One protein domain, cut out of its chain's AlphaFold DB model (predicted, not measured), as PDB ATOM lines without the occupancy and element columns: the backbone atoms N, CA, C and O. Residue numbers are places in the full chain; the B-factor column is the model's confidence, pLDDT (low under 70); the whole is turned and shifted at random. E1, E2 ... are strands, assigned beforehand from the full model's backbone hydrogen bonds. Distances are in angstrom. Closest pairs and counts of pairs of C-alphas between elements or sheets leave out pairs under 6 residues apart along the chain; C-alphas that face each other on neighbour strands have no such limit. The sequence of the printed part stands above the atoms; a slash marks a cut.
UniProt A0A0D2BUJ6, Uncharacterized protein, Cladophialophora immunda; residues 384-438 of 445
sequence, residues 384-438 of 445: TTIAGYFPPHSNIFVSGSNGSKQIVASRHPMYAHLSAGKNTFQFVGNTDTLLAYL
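This is residues 384 to 438 of the 445 residues of an uncharacterized protein of Cladophialophora immunda (UniProt A0A0D2BUJ6). Two antiparallel sheets of three strands each, E1 E4 E5 and E2 E3 E6, stand face to face as a small sandwich, their strands running nearly along one line. The chain changes from one sheet to the other at the links E1 to E2, E3 to E4 and E5 to E6. The printed part has 55 residues with six named strands, E1 to E6 along the chain, and no named helix; the class is all strand. It is compact, with a radius of gyration of the C-alphas of 10.5 A, and elongated, spanning 29 by 16 by 15 A.

In the first sheet, E4 is residues 414 to 421, 21.4 A long; E1 is residues 384 to 390, 16.5 A, beginning at C-alpha 384 (41.092, -23.738, 1.761); E5 is residues 424 to 429, 16.6 A. In the second, E3 is residues 405 to 410, 16.2 A; E2 is residues 395 to 399, 12.8 A; E6 is residues 434 to 437, 9.4 A, ending at C-alpha 437 (38.089, -36.375, 13.532).

E4 is the inner strand between E1, at 172 degrees with N 386 and O 418 2.9 A apart, and E5, at 167 degrees with N 419 and O 426 2.9 A apart. This sheet is twisted, with C-alphas up to 4.4 A off its best plane. E3 is the inner strand between E2, N 396 to O 408 2.9 A, and E6, N 435 to O 409 3.0 A. E2 and E3 form a hairpin, as do E4 and E5. The facing parts of the sheets are 9.8 A centre to centre; the closest C-alphas of E2 and E4, Val 398 and Ala 420, are 6.6 A apart. E2 and E5 are apart.

The two farthest C-alphas, of Asn 402 and His 412, are 29.4 A apart. The printed part has no cut, and its five links are tight. Mean pLDDT of the printed part is 78.9; residues 403 to 406 and 431 to 438 are under 70.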
ATOM      1  N   THR A 384      41.847 -24.512   0.764       83.25
ATOM      2  CA  THR A 384      41.092 -23.738   1.761       83.25
ATOM      3  C   THR A 384      41.976 -23.485   2.981       83.25
ATOM      4  O   THR A 384      42.455 -24.432   3.606       83.25
ATOM      5  N   THR A 385      42.183 -22.218   3.344       86.12
ATOM      6  CA  THR A 385      42.978 -21.825   4.523       86.12
ATOM      7  C   THR A 385      42.144 -20.957   5.459       86.12
ATOM      8  O   THR A 385      41.533 -19.991   5.010       86.12
ATOM      9  N   ILE A 386      42.120 -21.295   6.750       88.50
ATOM     10  CA  ILE A 386      41.389 -20.568   7.797       88.50
ATOM     11  C   ILE A 386      42.350 -20.338   8.964       88.50
ATOM     12  O   ILE A 386      42.849 -21.298   9.546       88.50
ATOM     13  N   ALA A 387      42.611 -19.080   9.313       91.50
ATOM     14  CA  ALA A 387      43.526 -18.713  10.389       91.50
ATOM     15  C   ALA A 387      42.850 -17.763  11.382       91.50
ATOM     16  O   ALA A 387      42.243 -16.772  10.973       91.50
ATOM     17  N   GLY A 388      42.969 -18.048  12.679       92.56
ATOM     18  CA  GLY A 388      42.427 -17.182  13.720       92.56
ATOM     19  C   GLY A 388      42.271 -17.849  15.083       92.56
ATOM     20  O   GLY A 388      42.775 -18.942  15.342       92.56
ATOM     21  N   TYR A 389      41.552 -17.145  15.955       91.75
ATOM     22  CA  TYR A 389      41.122 -17.628  17.260       91.75
ATOM     23  C   TYR A 389      39.746 -18.287  17.146       91.75
ATOM     24  O   TYR A 389      38.796 -17.663  16.670       91.75
ATOM     25  N   PHE A 390      39.637 -19.520  17.626       89.81
ATOM     26  CA  PHE A 390      38.396 -20.280  17.684       89.81
ATOM     27  C   PHE A 390      38.001 -20.470  19.161       89.81
ATOM     28  O   PHE A 390      38.821 -20.967  19.942       89.81
ATOM     29  N   PRO A 391      36.786 -20.067  19.583       87.31
ATOM     30  CA  PRO A 391      36.327 -20.241  20.963       87.31
ATOM     31  C   PRO A 391      36.168 -21.727  21.348       87.31
ATOM     32  O   PRO A 391      36.077 -22.585  20.462       87.31
ATOM     33  N   PRO A 392      36.097 -22.060  22.654       86.69
ATOM     34  CA  PRO A 392      35.812 -23.424  23.100       86.69
ATOM     35  C   PRO A 392      34.509 -23.955  22.487       86.69
ATOM     36  O   PRO A 392      33.557 -23.207  22.274       86.69
ATOM     37  N   HIS A 393      34.478 -25.260  22.214       85.12
ATOM     38  CA  HIS A 393      33.389 -25.972  21.532       85.12
ATOM     39  C   HIS A 393      33.143 -25.556  20.068       85.12
ATOM     40  O   HIS A 393      32.132 -25.943  19.481       85.12
ATOM     41  N   SER A 394      34.088 -24.844  19.440       85.12
ATOM     42  CA  SER A 394      34.085 -24.646  17.986       85.12
ATOM     43  C   SER A 394      34.178 -25.980  17.245       85.12
ATOM     44  O   SER A 394      35.088 -26.770  17.496       85.12
ATOM     45  N   ASN A 395      33.274 -26.177  16.282       86.56
ATOM     46  CA  ASN A 395      33.345 -27.232  15.273       86.56
ATOM     47  C   ASN A 395      33.652 -26.577  13.923       86.56
ATOM     48  O   ASN A 395      32.815 -25.854  13.379       86.56
ATOM     49  N   ILE A 396      34.854 -26.797  13.401       83.94
ATOM     50  CA  ILE A 396      35.342 -26.150  12.181       83.94
ATOM     51  C   ILE A 396      35.305 -27.178  11.053       83.94
ATOM     52  O   ILE A 396      36.026 -28.177  11.093       83.94
ATOM     53  N   PHE A 397      34.454 -26.931  10.058       83.56
ATOM     54  CA  PHE A 397      34.257 -27.802   8.902       83.56
ATOM     55  C   PHE A 397      35.109 -27.303   7.736       83.56
ATOM     56  O   PHE A 397      34.747 -26.332   7.075       83.56
ATOM     57  N   VAL A 398      36.237 -27.961   7.471       82.25
ATOM     58  CA  VAL A 398      37.094 -27.614   6.329       82.25
ATOM     59  C   VAL A 398      36.801 -28.577   5.183       82.25
ATOM     60  O   VAL A 398      37.021 -29.779   5.317       82.25
ATOM     61  N   SER A 399      36.279 -28.049   4.074       76.88
ATOM     62  CA  SER A 399      35.970 -28.832   2.869       76.88
ATOM     63  C   SER A 399      37.133 -28.760   1.873       76.88
ATOM     64  O   SER A 399      37.585 -27.661   1.537       76.88
ATOM     65  N   GLY A 400      37.619 -29.915   1.414       73.75
ATOM     66  CA  GLY A 400      38.588 -30.031   0.318       73.75
ATOM     67  C   GLY A 400      37.921 -30.074  -1.064       73.75
ATOM     68  O   GLY A 400      36.725 -30.340  -1.182       73.75
ATOM     69  N   SER A 401      38.703 -29.879  -2.133       70.62
ATOM     70  CA  SER A 401      38.219 -29.914  -3.530       70.62
ATOM     71  C   SER A 401      37.768 -31.302  -4.026       70.62
ATOM     72  O   SER A 401      37.309 -31.442  -5.155       70.62
ATOM     73  N   ASN A 402      37.867 -32.325  -3.174       71.19
ATOM     74  CA  ASN A 402      37.403 -33.699  -3.375       71.19
ATOM     75  C   ASN A 402      36.181 -34.055  -2.495       71.19
ATOM     76  O   ASN A 402      35.948 -35.231  -2.236       71.19
ATOM     77  N   GLY A 403      35.464 -33.058  -1.962       69.38
ATOM     78  CA  GLY A 403      34.276 -33.258  -1.120       69.38
ATOM     79  C   GLY A 403      34.561 -33.666   0.331       69.38
ATOM     80  O   GLY A 403      33.648 -33.627   1.161       69.38
ATOM     81  N   SER A 404      35.807 -34.001   0.695       63.69
ATOM     82  CA  SER A 404      36.118 -34.404   2.069       63.69
ATOM     83  C   SER A 404      35.913 -33.233   3.038       63.69
ATOM     84  O   SER A 404      36.490 -32.157   2.877       63.69
ATOM     85  N   LYS A 405      35.063 -33.437   4.053       67.69
ATOM     86  CA  LYS A 405      34.817 -32.463   5.125       67.69
ATOM     87  C   LYS A 405      35.519 -32.926   6.396       67.69
ATOM     88  O   LYS A 405      35.040 -33.832   7.073       67.69
ATOM     89  N   GLN A 406      36.644 -32.302   6.731       68.25
ATOM     90  CA  GLN A 406      37.324 -32.561   7.997       68.25
ATOM     91  C   GLN A 406      36.714 -31.709   9.111       68.25
ATOM     92  O   GLN A 406      36.525 -30.504   8.940       68.25
ATOM     93  N   ILE A 407      36.434 -32.340  10.254       72.12
ATOM     94  CA  ILE A 407      35.894 -31.676  11.442       72.12
ATOM     95  C   ILE A 407      37.023 -31.514  12.459       72.12
ATOM     96  O   ILE A 407      37.538 -32.492  13.010       72.12
ATOM     97  N   VAL A 408      37.399 -30.263  12.719       73.88
ATOM     98  CA  VAL A 408      38.229 -29.902  13.871       73.88
ATOM     99  C   VAL A 408      37.300 -29.495  15.006       73.88
ATOM    100  O   VAL A 408      36.599 -28.491  14.891       73.88
ATOM    101  N   ALA A 409      37.307 -30.264  16.092       78.94
ATOM    102  CA  ALA A 409      36.613 -29.922  17.326       78.94
ATOM    103  C   ALA A 409      37.640 -29.626  18.427       78.94
ATOM    104  O   ALA A 409      38.583 -30.395  18.634       78.94
ATOM    105  N   SER A 410      37.446 -28.532  19.164       81.75
ATOM    106  CA  SER A 410      38.216 -28.243  20.380       81.75
ATOM    107  C   SER A 410      37.291 -27.984  21.559       81.75
ATOM    108  O   SER A 410      36.263 -27.323  21.432       81.75
ATOM    109  N   ARG A 411      37.673 -28.486  22.736       81.25
ATOM    110  CA  ARG A 411      36.980 -28.205  24.008       81.25
ATOM    111  C   ARG A 411      37.434 -26.896  24.660       81.25
ATOM    112  O   ARG A 411      36.807 -26.447  25.609       81.25
ATOM    113  N   HIS A 412      38.500 -26.289  24.151       85.56
ATOM    114  CA  HIS A 412      39.157 -25.119  24.725       85.56
ATOM    115  C   HIS A 412      39.333 -24.027  23.657       85.56
ATOM    116  O   HIS A 412      39.344 -24.347  22.464       85.56
ATOM    117  N   PRO A 413      39.483 -22.748  24.044       85.56
ATOM    118  CA  PRO A 413      39.905 -21.720  23.101       85.56
ATOM    119  C   PRO A 413      41.242 -22.102  22.456       85.56
ATOM    120  O   PRO A 413      42.160 -22.558  23.137       85.56
ATOM    121  N   MET A 414      41.357 -21.912  21.143       89.00
ATOM    122  CA  MET A 414      42.565 -22.243  20.389       89.00
ATOM    123  C   MET A 414      42.880 -21.156  19.362       89.00
ATOM    124  O   MET A 414      41.991 -20.686  18.655       89.00
ATOM    125  N   TYR A 415      44.154 -20.791  19.230       89.25
ATOM    126  CA  TYR A 415      44.636 -20.092  18.041       89.25
ATOM    127  C   TYR A 415      45.188 -21.132  17.066       89.25
ATOM    128  O   TYR A 415      46.021 -21.958  17.454       89.25
ATOM    129  N   ALA A 416      44.696 -21.130  15.828       89.00
ATOM    130  CA  ALA A 416      45.097 -22.108  14.825       89.00
ATOM    131  C   ALA A 416      45.075 -21.547  13.399       89.00
ATOM    132  O   ALA A 416      44.304 -20.653  13.054       89.00
ATOM    133  N   HIS A 417      45.921 -22.140  12.565       91.00
ATOM    134  CA  HIS A 417      46.016 -21.958  11.130       91.00
ATOM    135  C   HIS A 417      45.754 -23.318  10.468       91.00
ATOM    136  O   HIS A 417      46.618 -24.202  10.425       91.00
ATOM    137  N   LEU A 418      44.530 -23.489   9.976       89.75
ATOM    138  CA  LEU A 418      44.057 -24.667   9.259       89.75
ATOM    139  C   LEU A 418      44.288 -24.485   7.761       89.75
ATOM    140  O   LEU A 418      44.001 -23.425   7.211       89.75
ATOM    141  N   SER A 419      44.755 -25.529   7.088       87.25
ATOM    142  CA  SER A 419      44.955 -25.532   5.639       87.25
ATOM    143  C   SER A 419      44.601 -26.909   5.079       87.25
ATOM    144  O   SER A 419      45.416 -27.829   5.167       87.25
ATOM    145  N   ALA A 420      43.424 -27.046   4.468       86.31
ATOM    146  CA  ALA A 420      43.081 -28.218   3.666       86.31
ATOM    147  C   ALA A 420      43.380 -27.930   2.195       86.31
ATOM    148  O   ALA A 420      42.910 -26.932   1.653       86.31
ATOM    149  N   GLY A 421      44.145 -28.796   1.545       84.06
ATOM    150  CA  GLY A 421      44.318 -28.819   0.099       84.06
ATOM    151  C   GLY A 421      43.900 -30.164  -0.478       84.06
ATOM    152  O   GLY A 421      43.555 -31.098   0.250       84.06
ATOM    153  N   LYS A 422      43.973 -30.293  -1.803       79.94
ATOM    154  CA  LYS A 422      43.793 -31.577  -2.490       79.94
ATOM    155  C   LYS A 422      44.664 -32.663  -1.834       79.94
ATOM    156  O   LYS A 422      45.889 -32.557  -1.809       79.94
ATOM    157  N   ASN A 423      44.011 -33.673  -1.255       76.62
ATOM    158  CA  ASN A 423      44.605 -34.789  -0.502       76.62
ATOM    159  C   ASN A 423      45.546 -34.403   0.665       76.62
ATOM    160  O   ASN A 423      46.340 -35.232   1.105       76.62
ATOM    161  N   THR A 424      45.482 -33.173   1.186       80.00
ATOM    162  CA  THR A 424      46.401 -32.684   2.229       80.00
ATOM    163  C   THR A 424      45.662 -31.908   3.315       80.00
ATOM    164  O   THR A 424      44.800 -31.086   3.028       80.00
ATOM    165  N   PHE A 425      46.026 -32.122   4.579       82.94
ATOM    166  CA  PHE A 425      45.557 -31.298   5.693       82.94
ATOM    167  C   PHE A 425      46.730 -30.908   6.587       82.94
ATOM    168  O   PHE A 425      47.480 -31.759   7.067       82.94
ATOM    169  N   GLN A 426      46.874 -29.607   6.813       85.19
ATOM    170  CA  GLN A 426      47.877 -29.018   7.683       85.19
ATOM    171  C   GLN A 426      47.171 -28.290   8.829       85.19
ATOM    172  O   GLN A 426      46.398 -27.357   8.608       85.19
ATOM    173  N   PHE A 427      47.478 -28.714  10.054       87.06
ATOM    174  CA  PHE A 427      47.136 -28.011  11.284       87.06
ATOM    175  C   PHE A 427      48.403 -27.380  11.861       87.06
ATOM    176  O   PHE A 427      49.407 -28.074  12.032       87.06
ATOM    177  N   VAL A 428      48.343 -26.093  12.196       86.81
ATOM    178  CA  VAL A 428      49.345 -25.409  13.023       86.81
ATOM    179  C   VAL A 428      48.598 -24.631  14.102       86.81
ATOM    180  O   VAL A 428      47.755 -23.802  13.782       86.81
ATOM    181  N   GLY A 429      48.865 -24.907  15.373       84.88
ATOM    182  CA  GLY A 429      48.147 -24.326  16.510       84.88
ATOM    183  C   GLY A 429      48.499 -25.062  17.799       84.88
ATOM    184  O   GLY A 429      49.250 -26.038  17.758       84.88
ATOM    185  N   ASN A 430      47.969 -24.614  18.939       79.12
ATOM    186  CA  ASN A 430      48.277 -25.264  20.216       79.12
ATOM    187  C   ASN A 430      47.643 -26.671  20.288       79.12
ATOM    188  O   ASN A 430      46.434 -26.828  20.093       79.12
ATOM    189  N   THR A 431      48.463 -27.696  20.522       62.66
ATOM    190  CA  THR A 431      48.124 -29.111  20.285       62.66
ATOM    191  C   THR A 431      47.248 -29.742  21.355       62.66
ATOM    192  O   THR A 431      46.467 -30.639  21.045       62.66
ATOM    193  N   ASP A 432      47.334 -29.255  22.590       68.00
ATOM    194  CA  ASP A 432      46.883 -29.953  23.808       68.00
ATOM    195  C   ASP A 432      45.350 -30.068  23.938       68.00
ATOM    196  O   ASP A 432      44.809 -30.557  24.930       68.00
ATOM    197  N   THR A 433      44.631 -29.574  22.931       55.94
ATOM    198  CA  THR A 433      43.178 -29.379  22.921       55.94
ATOM    199  C   THR A 433      42.511 -29.900  21.641       55.94
ATOM    200  O   THR A 433      41.281 -29.912  21.549       55.94
ATOM    201  N   LEU A 434      43.309 -30.360  20.666       62.03
ATOM    202  CA  LEU A 434      42.855 -30.740  19.330       62.03
ATOM    203  C   LEU A 434      42.260 -32.156  19.299       62.03
ATOM    204  O   LEU A 434      42.988 -33.145  19.372       62.03
ATOM    205  N   LEU A 435      40.951 -32.261  19.056       60.16
ATOM    206  CA  LEU A 435      40.303 -33.511  18.653       60.16
ATOM    207  C   LEU A 435      39.959 -33.437  17.158       60.16
ATOM    208  O   LEU A 435      38.891 -32.974  16.753       60.16
ATOM    209  N   ALA A 436      40.904 -33.872  16.326       58.06
ATOM    210  CA  ALA A 436      40.736 -33.943  14.878       58.06
ATOM    211  C   ALA A 436      40.068 -35.266  14.476       58.06
ATOM    212  O   ALA A 436      40.701 -36.322  14.507       58.06
ATOM    213  N   TYR A 437      38.803 -35.209  14.052       49.97
ATOM    214  CA  TYR A 437      38.089 -36.375  13.532       49.97
ATOM    215  C   TYR A 437      38.163 -36.400  12.001       49.97
ATOM    216  O   TYR A 437      37.478 -35.645  11.305       49.97
ATOM    217  N   LEU A 438      38.990 -37.304  11.471       50.38
ATOM    218  CA  LEU A 438      39.057 -37.636  10.044       50.38
ATOM    219  C   LEU A 438      37.893 -38.562   9.656       50.38
ATOM    220  O   LEU A 438      38.072 -39.735   9.340       50.38
TER     221      LEU A 438